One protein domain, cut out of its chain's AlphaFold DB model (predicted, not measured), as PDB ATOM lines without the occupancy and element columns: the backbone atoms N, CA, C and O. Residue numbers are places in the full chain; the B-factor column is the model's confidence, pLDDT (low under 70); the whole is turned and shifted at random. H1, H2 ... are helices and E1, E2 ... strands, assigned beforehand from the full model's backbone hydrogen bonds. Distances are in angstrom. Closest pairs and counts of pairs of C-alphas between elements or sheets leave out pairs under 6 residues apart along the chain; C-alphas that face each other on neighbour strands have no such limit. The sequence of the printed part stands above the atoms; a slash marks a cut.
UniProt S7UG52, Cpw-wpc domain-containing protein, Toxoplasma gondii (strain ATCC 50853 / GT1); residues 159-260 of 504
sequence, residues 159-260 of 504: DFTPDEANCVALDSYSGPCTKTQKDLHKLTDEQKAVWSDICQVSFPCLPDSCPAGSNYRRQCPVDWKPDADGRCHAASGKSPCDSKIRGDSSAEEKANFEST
ATOM      1  N   ASP A 159      47.897  19.180  40.988       85.81
ATOM      2  CA  ASP A 159      48.596  19.801  42.121       85.81
ATOM      3  C   ASP A 159      48.601  18.949  43.409       85.81
ATOM      4  O   ASP A 159      49.089  19.402  44.446       85.81
ATOM      5  N   PHE A 160      48.036  17.734  43.381       86.88
ATOM      6  CA  PHE A 160      47.856  16.876  44.555       86.88
ATOM      7  C   PHE A 160      48.293  15.420  44.294       86.88
ATOM      8  O   PHE A 160      47.927  14.805  43.296       86.88
ATOM      9  N   THR A 161      49.017  14.822  45.242       75.50
ATOM     10  CA  THR A 161      49.408  13.405  45.228       75.50
ATOM     11  C   THR A 161      48.351  12.512  45.892       75.50
ATOM     12  O   THR A 161      47.736  12.927  46.876       75.50
ATOM     13  N   PRO A 162      48.127  11.274  45.411       72.88
ATOM     14  CA  PRO A 162      47.272  10.307  46.095       72.88
ATOM     15  C   PRO A 162      48.015   9.639  47.265       72.88
ATOM     16  O   PRO A 162      49.012   8.942  47.065       72.88
ATOM     17  N   ASP A 163      47.485   9.801  48.479       74.69
ATOM     18  CA  ASP A 163      47.964   9.159  49.709       74.69
ATOM     19  C   ASP A 163      46.848   8.300  50.322       74.69
ATOM     20  O   ASP A 163      45.891   8.804  50.915       74.69
ATOM     21  N   GLU A 164      46.937   6.985  50.112       70.50
ATOM     22  CA  GLU A 164      45.833   6.032  50.293       70.50
ATOM     23  C   GLU A 164      44.547   6.496  49.576       70.50
ATOM     24  O   GLU A 164      44.498   6.499  48.346       70.50
ATOM     25  N   ALA A 165      43.512   6.889  50.325       74.12
ATOM     26  CA  ALA A 165      42.262   7.442  49.801       74.12
ATOM     27  C   ALA A 165      42.259   8.987  49.746       74.12
ATOM     28  O   ALA A 165      41.368   9.595  49.152       74.12
ATOM     29  N   ASN A 166      43.246   9.638  50.357       82.06
ATOM     30  CA  ASN A 166      43.355  11.090  50.443       82.06
ATOM     31  C   ASN A 166      44.081  11.661  49.216       82.06
ATOM     32  O   ASN A 166      44.840  10.962  48.549       82.06
ATOM     33  N   CYS A 167      43.909  12.957  48.973       84.81
ATOM     34  CA  CYS A 167      44.774  13.736  48.092       84.81
ATOM     35  C   CYS A 167      45.555  14.758  48.929       84.81
ATOM     36  O   CYS A 167      44.951  15.512  49.695       84.81
ATOM     37  N   VAL A 168      46.881  14.793  48.800       87.88
ATOM     38  CA  VAL A 168      47.789  15.675  49.551       87.88
ATOM     39  C   VAL A 168      48.409  16.693  48.600       87.88
ATOM     40  O   VAL A 168      48.943  16.328  47.561       87.88
ATOM     41  N   ALA A 169      48.329  17.976  48.935       86.94
ATOM     42  CA  ALA A 169      48.819  19.050  48.078       86.94
ATOM     43  C   ALA A 169      50.347  19.018  47.926       86.94
ATOM     44  O   ALA A 169      51.071  18.842  48.910       86.94
ATOM     45  N   LEU A 170      50.834  19.261  46.709       81.19
ATOM     46  CA  LEU A 170      52.245  19.535  46.437       81.19
ATOM     47  C   LEU A 170      52.681  20.864  47.072       81.19
ATOM     48  O   LEU A 170      51.873  21.766  47.297       81.19
ATOM     49  N   ASP A 171      53.988  21.038  47.287       77.31
ATOM     50  CA  ASP A 171      54.559  22.301  47.785       77.31
ATOM     51  C   ASP A 171      54.365  23.493  46.830       77.31
ATOM     52  O   ASP A 171      54.537  24.639  47.238       77.31
ATOM     53  N   SER A 172      53.995  23.235  45.571       75.50
ATOM     54  CA  SER A 172      53.606  24.250  44.586       75.50
ATOM     55  C   SER A 172      52.178  24.771  44.755       75.50
ATOM     56  O   SER A 172      51.862  25.813  44.188       75.50
ATOM     57  N   TYR A 173      51.308  24.075  45.495       87.62
ATOM     58  CA  TYR A 173      49.908  24.470  45.615       87.62
ATOM     59  C   TYR A 173      49.730  25.663  46.564       87.62
ATOM     60  O   TYR A 173      50.054  25.593  47.754       87.62
ATOM     61  N   SER A 174      49.169  26.743  46.020       87.81
ATOM     62  CA  SER A 174      48.928  28.029  46.687       87.81
ATOM     63  C   SER A 174      47.450  28.453  46.715       87.81
ATOM     64  O   SER A 174      47.148  29.554  47.173       87.81
ATOM     65  N   GLY A 175      46.536  27.606  46.229       89.81
ATOM     66  CA  GLY A 175      45.099  27.891  46.199       89.81
ATOM     67  C   GLY A 175      44.412  27.799  47.575       89.81
ATOM     68  O   GLY A 175      45.036  27.429  48.573       89.81
ATOM     69  N   PRO A 176      43.107  28.120  47.652       94.25
ATOM     70  CA  PRO A 176      42.401  28.361  48.917       94.25
ATOM     71  C   PRO A 176      42.044  27.105  49.735       94.25
ATOM     72  O   PRO A 176      41.543  27.233  50.852       94.25
ATOM     73  N   CYS A 177      42.249  25.894  49.210       93.75
ATOM     74  CA  CYS A 177      41.785  24.659  49.847       93.75
ATOM     75  C   CYS A 177      42.837  23.997  50.756       93.75
ATOM     76  O   CYS A 177      44.039  24.240  50.667       93.75
ATOM     77  N   THR A 178      42.395  23.123  51.664       92.38
ATOM     78  CA  THR A 178      43.295  22.460  52.622       92.38
ATOM     79  C   THR A 178      44.332  21.564  51.935       92.38
ATOM     80  O   THR A 178      44.007  20.811  51.016       92.38
ATOM     81  N   LYS A 179      45.570  21.550  52.462       90.56
ATOM     82  CA  LYS A 179      46.679  20.702  51.970       90.56
ATOM     83  C   LYS A 179      46.424  19.186  52.029       90.56
ATOM     84  O   LYS A 179      47.238  18.408  51.543       90.56
ATOM     85  N   THR A 180      45.311  18.745  52.607       91.06
ATOM     86  CA  THR A 180      44.853  17.355  52.539       91.06
ATOM     87  C   THR A 180      43.348  17.334  52.311       91.06
ATOM     88  O   THR A 180      42.601  18.027  53.004       91.06
ATOM     89  N   GLN A 181      42.917  16.523  51.349       91.75
ATOM     90  CA  GLN A 181      41.531  16.311  50.945       91.75
ATOM     91  C   GLN A 181      41.185  14.843  51.187       91.75
ATOM     92  O   GLN A 181      41.692  13.961  50.496       91.75
ATOM     93  N   LYS A 182      40.363  14.564  52.201       85.19
ATOM     94  CA  LYS A 182      40.094  13.185  52.653       85.19
ATOM     95  C   LYS A 182      38.975  12.500  51.872       85.19
ATOM     96  O   LYS A 182      38.990  11.284  51.719       85.19
ATOM     97  N   ASP A 183      38.038  13.286  51.351       85.38
ATOM     98  CA  ASP A 183      36.788  12.806  50.756       85.38
ATOM     99  C   ASP A 183      36.670  13.108  49.251       85.38
ATOM    100  O   ASP A 183      35.661  12.781  48.635       85.38
ATOM    101  N   LEU A 184      37.717  13.666  48.624       84.56
ATOM    102  CA  LEU A 184      37.738  13.995  47.188       84.56
ATOM    103  C   LEU A 184      37.538  12.763  46.282       84.56
ATOM    104  O   LEU A 184      36.960  12.873  45.203       84.56
ATOM    105  N   HIS A 185      37.926  11.573  46.751       77.62
ATOM    106  CA  HIS A 185      37.657  10.300  46.072       77.62
ATOM    107  C   HIS A 185      36.172   9.886  46.086       77.62
ATOM    108  O   HIS A 185      35.790   9.006  45.319       77.62
ATOM    109  N   LYS A 186      35.347  10.478  46.963       79.00
ATOM    110  CA  LYS A 186      33.901  10.208  47.087       79.00
ATOM    111  C   LYS A 186      33.047  11.164  46.259       79.00
ATOM    112  O   LYS A 186      31.866  10.891  46.066       79.00
ATOM    113  N   LEU A 187      33.621  12.288  45.828       81.12
ATOM    114  CA  LEU A 187      32.924  13.269  45.009       81.12
ATOM    115  C   LEU A 187      32.671  12.700  43.609       81.12
ATOM    116  O   LEU A 187      33.555  12.075  43.016       81.12
ATOM    117  N   THR A 188      31.473  12.945  43.075       79.00
ATOM    118  CA  THR A 188      31.160  12.646  41.671       79.00
ATOM    119  C   THR A 188      31.988  13.527  40.734       79.00
ATOM    120  O   THR A 188      32.538  14.548  41.143       79.00
ATOM    121  N   ASP A 189      32.068  13.158  39.462       77.81
ATOM    122  CA  ASP A 189      32.814  13.884  38.431       77.81
ATOM    123  C   ASP A 189      32.392  15.368  38.355       77.81
ATOM    124  O   ASP A 189      33.235  16.257  38.266       77.81
ATOM    125  N   GLU A 190      31.095  15.657  38.501       75.44
ATOM    126  CA  GLU A 190      30.547  17.019  38.526       75.44
ATOM    127  C   GLU A 190      30.897  17.768  39.821       75.44
ATOM    128  O   GLU A 190      31.164  18.969  39.800       75.44
ATOM    129  N   GLN A 191      30.915  17.066  40.957       84.62
ATOM    130  CA  GLN A 191      31.336  17.636  42.239       84.62
ATOM    131  C   GLN A 191      32.842  17.927  42.250       84.62
ATOM    132  O   GLN A 191      33.251  18.952  42.789       84.62
ATOM    133  N   LYS A 192      33.664  17.075  41.619       88.06
ATOM    134  CA  LYS A 192      35.101  17.303  41.407       88.06
ATOM    135  C   LYS A 192      35.365  18.499  40.496       88.06
ATOM    136  O   LYS A 192      36.293  19.245  40.787       88.06
ATOM    137  N   ALA A 193      34.552  18.706  39.456       84.94
ATOM    138  CA  ALA A 193      34.640  19.882  38.589       84.94
ATOM    139  C   ALA A 193      34.452  21.179  39.392       84.94
ATOM    140  O   ALA A 193      35.390  21.969  39.510       84.94
ATOM    141  N   VAL A 194      33.302  21.327  40.062       87.69
ATOM    142  CA  VAL A 194      32.987  22.508  40.892       87.69
ATOM    143  C   VAL A 194      34.001  22.693  42.027       87.69
ATOM    144  O   VAL A 194      34.423  23.811  42.312       87.69
ATOM    145  N   TRP A 195      34.442  21.602  42.661       93.50
ATOM    146  CA  TRP A 195      35.506  21.640  43.666       93.50
ATOM    147  C   TRP A 195      36.843  22.120  43.073       93.50
ATOM    148  O   TRP A 195      37.548  22.885  43.725       93.50
ATOM    149  N   SER A 196      37.187  21.730  41.840       91.81
ATOM    150  CA  SER A 196      38.441  22.145  41.198       91.81
ATOM    151  C   SER A 196      38.467  23.633  40.851       91.81
ATOM    152  O   SER A 196      39.487  24.281  41.093       91.81
ATOM    153  N   ASP A 197      37.329  24.192  40.427       89.50
ATOM    154  CA  ASP A 197      37.164  25.632  40.200       89.50
ATOM    155  C   ASP A 197      37.315  26.419  41.516       89.50
ATOM    156  O   ASP A 197      38.108  27.358  41.600       89.50
ATOM    157  N   ILE A 198      36.619  25.988  42.581       92.38
ATOM    158  CA  ILE A 198      36.701  26.594  43.924       92.38
ATOM    159  C   ILE A 198      38.135  26.542  44.471       92.38
ATOM    160  O   ILE A 198      38.625  27.520  45.033       92.38
ATOM    161  N   CYS A 199      38.815  25.407  44.307       94.31
ATOM    162  CA  CYS A 199      40.170  25.200  44.806       94.31
ATOM    163  C   CYS A 199      41.271  25.734  43.880       94.31
ATOM    164  O   CYS A 199      42.443  25.619  44.242       94.31
ATOM    165  N   GLN A 200      40.921  26.329  42.734       92.50
ATOM    166  CA  GLN A 200      41.858  26.881  41.748       92.50
ATOM    167  C   GLN A 200      42.914  25.854  41.293       92.50
ATOM    168  O   GLN A 200      44.099  26.157  41.180       92.50
ATOM    169  N   VAL A 201      42.473  24.615  41.051       90.06
ATOM    170  CA  VAL A 201      43.303  23.504  40.555       90.06
ATOM    171  C   VAL A 201      42.759  22.974  39.241       90.06
ATOM    172  O   VAL A 201      41.577  23.104  38.939       90.06
ATOM    173  N   SER A 202      43.606  22.304  38.463       88.75
ATOM    174  CA  SER A 202      43.150  21.565  37.282       88.75
ATOM    175  C   SER A 202      43.318  20.065  37.477       88.75
ATOM    176  O   SER A 202      44.382  19.596  37.881       88.75
ATOM    177  N   PHE A 203      42.279  19.298  37.147       87.00
ATOM    178  CA  PHE A 203      42.412  17.863  36.889       87.00
ATOM    179  C   PHE A 203      43.208  17.610  35.592       87.00
ATOM    180  O   PHE A 203      43.333  18.525  34.769       87.00
ATOM    181  N   PRO A 204      43.781  16.407  35.394       83.94
ATOM    182  CA  PRO A 204      44.456  16.052  34.149       83.94
ATOM    183  C   PRO A 204      43.552  16.221  32.919       83.94
ATOM    184  O   PRO A 204      42.326  16.127  33.007       83.94
ATOM    185  N   CYS A 205      44.157  16.432  31.752       82.19
ATOM    186  CA  CYS A 205      43.438  16.341  30.485       82.19
ATOM    187  C   CYS A 205      43.076  14.881  30.186       82.19
ATOM    188  O   CYS A 205      43.938  14.003  30.256       82.19
ATOM    189  N   LEU A 206      41.835  14.634  29.767       77.88
ATOM    190  CA  LEU A 206      41.450  13.366  29.156       77.88
ATOM    191  C   LEU A 206      42.210  13.214  27.820       77.88
ATOM    192  O   LEU A 206      42.171  14.149  27.011       77.88
ATOM    193  N   PRO A 207      42.904  12.089  27.562       72.62
ATOM    194  CA  PRO A 207      43.686  11.915  26.340       72.62
ATOM    195  C   PRO A 207      42.792  11.811  25.097       72.62
ATOM    196  O   PRO A 207      41.661  11.331  25.160       72.62
ATOM    197  N   ASP A 208      43.325  12.205  23.937       72.69
ATOM    198  CA  ASP A 208      42.579  12.203  22.665       72.69
ATOM    199  C   ASP A 208      42.259  10.801  22.122       72.69
ATOM    200  O   ASP A 208      41.416  10.646  21.241       72.69
ATOM    201  N   SER A 209      42.907   9.776  22.674       73.81
ATOM    202  CA  SER A 209      42.558   8.369  22.508       73.81
ATOM    203  C   SER A 209      42.829   7.645  23.823       73.81
ATOM    204  O   SER A 209      43.939   7.723  24.351       73.81
ATOM    205  N   CYS A 210      41.824   6.957  24.369       71.75
ATOM    206  CA  CYS A 210      41.941   6.224  25.627       71.75
ATOM    207  C   CYS A 210      42.782   4.944  25.437       71.75
ATOM    208  O   CYS A 210      42.292   4.002  24.809       71.75
ATOM    209  N   PRO A 211      43.996   4.818  26.020       62.12
ATOM    210  CA  PRO A 211      44.863   3.652  25.783       62.12
ATOM    211  C   PRO A 211      44.295   2.337  26.341       62.12
ATOM    212  O   PRO A 211      44.710   1.254  25.939       62.12
ATOM    213  N   ALA A 212      43.350   2.444  27.278       57.81
ATOM    214  CA  ALA A 212      42.612   1.344  27.884       57.81
ATOM    215  C   ALA A 212      41.219   1.113  27.253       57.81
ATOM    216  O   ALA A 212      40.508   0.213  27.699       57.81
ATOM    217  N   GLY A 213      40.821   1.908  26.252       70.12
ATOM    218  CA  GLY A 213      39.443   2.011  25.756       70.12
ATOM    219  C   GLY A 213      38.565   2.971  26.576       70.12
ATOM    220  O   GLY A 213      38.914   3.357  27.694       70.12
ATOM    221  N   SER A 214      37.433   3.380  26.003       78.94
ATOM    222  CA  SER A 214      36.479   4.325  26.605       78.94
ATOM    223  C   SER A 214      35.503   3.614  27.564       78.94
ATOM    224  O   SER A 214      35.117   2.462  27.357       78.94
ATOM    225  N   ASN A 215      35.109   4.277  28.654       75.62
ATOM    226  CA  ASN A 215      34.355   3.681  29.760       75.62
ATOM    227  C   ASN A 215      32.836   3.742  29.543       75.62
ATOM    228  O   ASN A 215      32.114   4.501  30.193       75.62
ATOM    229  N   TYR A 216      32.333   2.874  28.667       80.88
ATOM    230  CA  TYR A 216      30.902   2.778  28.355       80.88
ATOM    231  C   TYR A 216      30.009   2.270  29.509       80.88
ATOM    232  O   TYR A 216      28.783   2.284  29.363       80.88
ATOM    233  N   ARG A 217      30.573   1.880  30.674       73.06
ATOM    234  CA  ARG A 217      29.781   1.674  31.911       73.06
ATOM    235  C   ARG A 217      29.180   2.990  32.416       73.06
ATOM    236  O   ARG A 217      28.122   2.986  33.037       73.06
ATOM    237  N   ARG A 218      29.822   4.131  32.131       76.81
ATOM    238  CA  ARG A 218      29.248   5.453  32.406       76.81
ATOM    239  C   ARG A 218      28.031   5.683  31.508       76.81
ATOM    240  O   ARG A 218      28.027   5.330  30.325       76.81
ATOM    241  N   GLN A 219      26.981   6.267  32.081       82.50
ATOM    242  CA  GLN A 219      25.727   6.501  31.364       82.50
ATOM    243  C   GLN A 219      25.946   7.467  30.193       82.50
ATOM    244  O   GLN A 219      25.677   7.108  29.049       82.50
ATOM    245  N   CYS A 220      26.515   8.641  30.470       86.62
ATOM    246  CA  CYS A 220      26.722   9.704  29.492       86.62
ATOM    247  C   CYS A 220      28.211   9.971  29.191       86.62
ATOM    248  O   CYS A 220      29.071   9.573  29.985       86.62
ATOM    249  N   PRO A 221      28.511  10.641  28.058       87.44
ATOM    250  CA  PRO A 221      29.819  11.245  27.794       87.44
ATOM    251  C   PRO A 221      30.255  12.237  28.885       87.44
ATOM    252  O   PRO A 221      29.434  12.687  29.687       87.44
ATOM    253  N   VAL A 222      31.530  12.637  28.879       80.56
ATOM    254  CA  VAL A 222      32.004  13.758  29.712       80.56
ATOM    255  C   VAL A 222      31.260  15.040  29.324       80.56
ATOM    256  O   VAL A 222      30.936  15.238  28.154       80.56
ATOM    257  N   ASP A 223      30.953  15.881  30.313       77.50
ATOM    258  CA  ASP A 223      30.172  17.124  30.193       77.50
ATOM    259  C   ASP A 223      28.723  16.946  29.683       77.50
ATOM    260  O   ASP A 223      28.042  17.918  29.337       77.50
ATOM    261  N   TRP A 224      28.214  15.705  29.678       84.00
ATOM    262  CA  TRP A 224      26.827  15.367  29.359       84.00
ATOM    263  C   TRP A 224      26.099  14.785  30.577       84.00
ATOM    264  O   TRP A 224      26.652  13.994  31.336       84.00
ATOM    265  N   LYS A 225      24.825  15.149  30.745       81.00
ATOM    266  CA  LYS A 225      23.976  14.768  31.885       81.00
ATOM    267  C   LYS A 225      22.755  13.966  31.418       81.00
ATOM    268  O   LYS A 225      22.285  14.199  30.303       81.00
ATOM    269  N   PRO A 226      22.227  13.033  32.229       83.44
ATOM    270  CA  PRO A 226      20.986  12.338  31.912       83.44
ATOM    271  C   PRO A 226      19.752  13.223  32.180       83.44
ATOM    272  O   PRO A 226      19.527  13.675  33.300       83.44
ATOM    273  N   ASP A 227      18.919  13.407  31.152       82.56
ATOM    274  CA  ASP A 227      17.502  13.772  31.258       82.56
ATOM    275  C   ASP A 227      16.765  12.773  32.176       82.56
ATOM    276  O   ASP A 227      17.166  11.613  32.294       82.56
ATOM    277  N   ALA A 228      15.604  13.161  32.716       79.38
ATOM    278  CA  ALA A 228      14.738  12.271  33.505       79.38
ATOM    279  C   ALA A 228      14.321  10.972  32.767       79.38
ATOM    280  O   ALA A 228      14.083   9.950  33.405       79.38
ATOM    281  N   ASP A 229      14.297  10.988  31.428       81.00
ATOM    282  CA  ASP A 229      14.058   9.817  30.567       81.00
ATOM    283  C   ASP A 229      15.241   8.822  30.512       81.00
ATOM    284  O   ASP A 229      15.147   7.780  29.854       81.00
ATOM    285  N   GLY A 230      16.396   9.160  31.098       80.06
ATOM    286  CA  GLY A 230      17.660   8.436  30.923       80.06
ATOM    287  C   GLY A 230      18.351   8.699  29.577       80.06
ATOM    288  O   GLY A 230      19.099   7.849  29.097       80.06
ATOM    289  N   ARG A 231      18.088   9.843  28.928       87.38
ATOM    290  CA  ARG A 231      18.765  10.288  27.691       87.38
ATOM    291  C   ARG A 231      19.856  11.300  28.008       87.38
ATOM    292  O   ARG A 231      19.629  12.183  28.816       87.38
ATOM    293  N   CYS A 232      21.004  11.230  27.353       87.50
ATOM    294  CA  CYS A 232      22.096  12.164  27.622       87.50
ATOM    295  C   CYS A 232      21.936  13.481  26.840       87.50
ATOM    296  O   CYS A 232      21.606  13.464  25.652       87.50
ATOM    297  N   HIS A 233      22.230  14.611  27.488       84.81
ATOM    298  CA  HIS A 233      22.293  15.947  26.886       84.81
ATOM    299  C   HIS A 233      23.589  16.674  27.284       84.81
ATOM    300  O   HIS A 233      24.054  16.531  28.413       84.81
ATOM    301  N   ALA A 234      24.162  17.491  26.396       80.00
ATOM    302  CA  ALA A 234      25.320  18.328  26.723       80.00
ATOM    303  C   ALA A 234      24.959  19.419  27.753       80.00
ATOM    304  O   ALA A 234      23.862  19.986  27.701       80.00
ATOM    305  N   ALA A 235      25.878  19.751  28.665       67.25
ATOM    306  CA  ALA A 235      25.676  20.813  29.656       67.25
ATOM    307  C   ALA A 235      25.862  22.234  29.082       67.25
ATOM    308  O   ALA A 235      25.189  23.166  29.511       67.25
ATOM    309  N   SER A 236      26.749  22.403  28.096       61.00
ATOM    310  CA  SER A 236      27.193  23.699  27.552       61.00
ATOM    311  C   SER A 236      26.371  24.221  26.359       61.00
ATOM    312  O   SER A 236      26.786  25.150  25.666       61.00
ATOM    313  N   GLY A 237      25.203  23.629  26.079       55.81
ATOM    314  CA  GLY A 237      24.240  24.090  25.062       55.81
ATOM    315  C   GLY A 237      24.650  23.896  23.592       55.81
ATOM    316  O   GLY A 237      23.780  23.777  22.735       55.81
ATOM    317  N   LYS A 238      25.949  23.799  23.286       53.88
ATOM    318  CA  LYS A 238      26.481  23.441  21.961       53.88
ATOM    319  C   LYS A 238      26.875  21.966  21.928       53.88
ATOM    320  O   LYS A 238      28.043  21.619  22.071       53.88
ATOM    321  N   SER A 239      25.890  21.095  21.724       58.31
ATOM    322  CA  SER A 239      26.183  19.711  21.350       58.31
ATOM    323  C   SER A 239      26.775  19.666  19.930       58.31
ATOM    324  O   SER A 239      26.217  20.313  19.043       58.31
ATOM    325  N   PRO A 240      27.832  18.878  19.662       66.19
ATOM    326  CA  PRO A 240      28.264  18.558  18.297       66.19
ATOM    327  C   PRO A 240      27.303  17.599  17.555       66.19
ATOM    328  O   PRO A 240      27.581  17.218  16.420       66.19
ATOM    329  N   CYS A 241      26.198  17.179  18.185       71.12
ATOM    330  CA  CYS A 241      25.257  16.185  17.662       71.12
ATOM    331  C   CYS A 241      23.814  16.450  18.126       71.12
ATOM    332  O   CYS A 241      23.564  16.542  19.329       71.12
ATOM    333  N   ASP A 242      22.847  16.468  17.204       67.19
ATOM    334  CA  ASP A 242      21.411  16.506  17.545       67.19
ATOM    335  C   ASP A 242      20.887  15.153  18.070       67.19
ATOM    336  O   ASP A 242      19.853  15.074  18.737       67.19
ATOM    337  N   SER A 243      21.608  14.066  17.779       66.56
ATOM    338  CA  SER A 243      21.301  12.714  18.250       66.56
ATOM    339  C   SER A 243      21.406  12.613  19.776       66.56
ATOM    340  O   SER A 243      22.438  12.951  20.353       66.56
ATOM    341  N   LYS A 244      20.381  12.055  20.434       77.19
ATOM    342  CA  LYS A 244      20.414  11.704  21.867       77.19
ATOM    343  C   LYS A 244      20.678  10.208  22.067       77.19
ATOM    344  O   LYS A 244      19.846   9.388  21.684       77.19
ATOM    345  N   ILE A 245      21.789   9.863  22.719       87.19
ATOM    346  CA  ILE A 245      22.063   8.507  23.234       87.19
ATOM    347  C   ILE A 245      21.315   8.272  24.560       87.19
ATOM    348  O   ILE A 245      21.008   9.232  25.276       87.19
ATOM    349  N   ARG A 246      21.015   7.014  24.910       85.94
ATOM    350  CA  ARG A 246      20.511   6.656  26.247       85.94
ATOM    351  C   ARG A 246      21.641   6.211  27.177       85.94
ATOM    352  O   ARG A 246      22.633   5.639  26.735       85.94
ATOM    353  N   GLY A 247      21.464   6.419  28.479       79.38
ATOM    354  CA  GLY A 247      22.414   5.979  29.502       79.38
ATOM    355  C   GLY A 247      22.562   4.456  29.602       79.38
ATOM    356  O   GLY A 247      23.635   3.969  29.965       79.38
ATOM    357  N   ASP A 248      21.513   3.718  29.233       75.50
ATOM    358  CA  ASP A 248      21.412   2.252  29.223       75.50
ATOM    359  C   ASP A 248      21.686   1.609  27.846       75.50
ATOM    360  O   ASP A 248      21.579   0.391  27.717       75.50
ATOM    361  N   SER A 249      22.085   2.396  26.836       77.44
ATOM    362  CA  SER A 249      22.535   1.884  25.530       77.44
ATOM    363  C   SER A 249      23.763   0.974  25.638       77.44
ATOM    364  O   SER A 249      24.576   1.104  26.561       77.44
ATOM    365  N   SER A 250      23.925   0.083  24.654       76.50
ATOM    366  CA  SER A 250      25.022  -0.894  24.632       76.50
ATOM    367  C   SER A 250      26.401  -0.240  24.451       76.50
ATOM    368  O   SER A 250      26.520   0.923  24.054       76.50
ATOM    369  N   ALA A 251      27.472  -0.993  24.723       71.62
ATOM    370  CA  ALA A 251      28.839  -0.508  24.520       71.62
ATOM    371  C   ALA A 251      29.123  -0.190  23.041       71.62
ATOM    372  O   ALA A 251      29.802   0.786  22.735       71.62
ATOM    373  N   GLU A 252      28.556  -0.971  22.121       74.31
ATOM    374  CA  GLU A 252      28.659  -0.793  20.672       74.31
ATOM    375  C   GLU A 252      27.888   0.448  20.200       74.31
ATOM    376  O   GLU A 252      28.401   1.229  19.397       74.31
ATOM    377  N   GLU A 253      26.679   0.675  20.730       79.06
ATOM    378  CA  GLU A 253      25.888   1.881  20.454       79.06
ATOM    379  C   GLU A 253      26.608   3.146  20.941       79.06
ATOM    380  O   GLU A 253      26.723   4.124  20.196       79.06
ATOM    381  N   LYS A 254      27.144   3.114  22.170       84.50
ATOM    382  CA  LYS A 254      27.919   4.219  22.751       84.50
ATOM    383  C   LYS A 254      29.224   4.463  21.984       84.50
ATOM    384  O   LYS A 254      29.516   5.611  21.666       84.50
ATOM    385  N   ALA A 255      29.948   3.417  21.579       80.50
ATOM    386  CA  ALA A 255      31.146   3.542  20.743       80.50
ATOM    387  C   ALA A 255      30.850   4.159  19.365       80.50
ATOM    388  O   ALA A 255      31.593   5.017  18.881       80.50
ATOM    389  N   ASN A 256      29.738   3.773  18.732       82.25
ATOM    390  CA  ASN A 256      29.313   4.371  17.469       82.25
ATOM    391  C   ASN A 256      28.896   5.845  17.637       82.25
ATOM    392  O   ASN A 256      29.168   6.669  16.761       82.25
ATOM    393  N   PHE A 257      28.284   6.194  18.773       87.12
ATOM    394  CA  PHE A 257      27.969   7.576  19.137       87.12
ATOM    395  C   PHE A 257      29.237   8.406  19.399       87.12
ATOM    396  O   PHE A 257      29.343   9.508  18.869       87.12
ATOM    397  N   GLU A 258      30.229   7.874  20.120       87.75
ATOM    398  CA  GLU A 258      31.545   8.506  20.331       87.75
ATOM    399  C   GLU A 258      32.214   8.815  18.980       87.75
ATOM    400  O   GLU A 258      32.571   9.958  18.679       87.75
ATOM    401  N   SER A 259      32.258   7.810  18.099       84.56
ATOM    402  CA  SER A 259      32.799   7.921  16.743       84.56
ATOM    403  C   SER A 259      32.060   8.947  15.875       84.56
ATOM    404  O   SER A 259      32.706   9.738  15.182       84.56
ATOM    405  N   THR A 260      30.726   8.969  15.902       85.12
ATOM    406  CA  THR A 260      29.910   9.813  15.013       85.12
ATOM    407  C   THR A 260      29.808  11.250  15.520       85.12
ATOM    408  O   THR A 260      30.028  12.189  14.759       85.12
TER     409      THR A 260
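What this domain is: This is residues 159 to 260 of the 504 residues of the protein "Cpw-wpc domain-containing protein" of Toxoplasma gondii (strain ATCC 50853 / GT1) (UniProt S7UG52). With little regular structure, the model forms two loose lobes, hairpin E1-E2 with H1 and hairpin E3-E4 with H2, joined by a long link whose residues 207 to 212 stick out. The 102 printed residues hold E1, E2, H1, E3, E4 and H2 in that order, under half in named elements; the class is mixed and both two-stranded sheets are antiparallel. The whole is loose and elongated, radius of gyration of the C-alphas 16.4 A, spans 45 by 28 by 22 A.

How they stand to each other: E1, residues 160 to 163, and E2, residues 166 to 169, form a hairpin; N 161 and O 168 are 2.8 A apart. Residues 167 to 168 of E2 pair antiparallel with residues 180 to 181. E3, residues 224 to 226, and E4, residues 232 to 234, form another hairpin; N 225 and O 233 are 2.8 A apart. H1, residues 189 to 198, and H2, residues 251 to 260, are apart; in both, every O i to N i+4 pair is within hydrogen-bond range.

Where its parts are: E1 begins at C-alpha 160 (47.856, 16.876, 44.555). H1 is 14.4 A long. H2, 14.1 A, ends at C-alpha 260 (29.910, 9.813, 15.013).

The domain as a whole: The farthest C-alphas, of Asp 171 and Asp 229, are 45.7 A apart. The printed part has no cut. Links E2 to H1, H1 to E3 and E4 to H2 are long. Residues 211 to 212, 235 to 240 and 242 to 243 have pLDDT under 70.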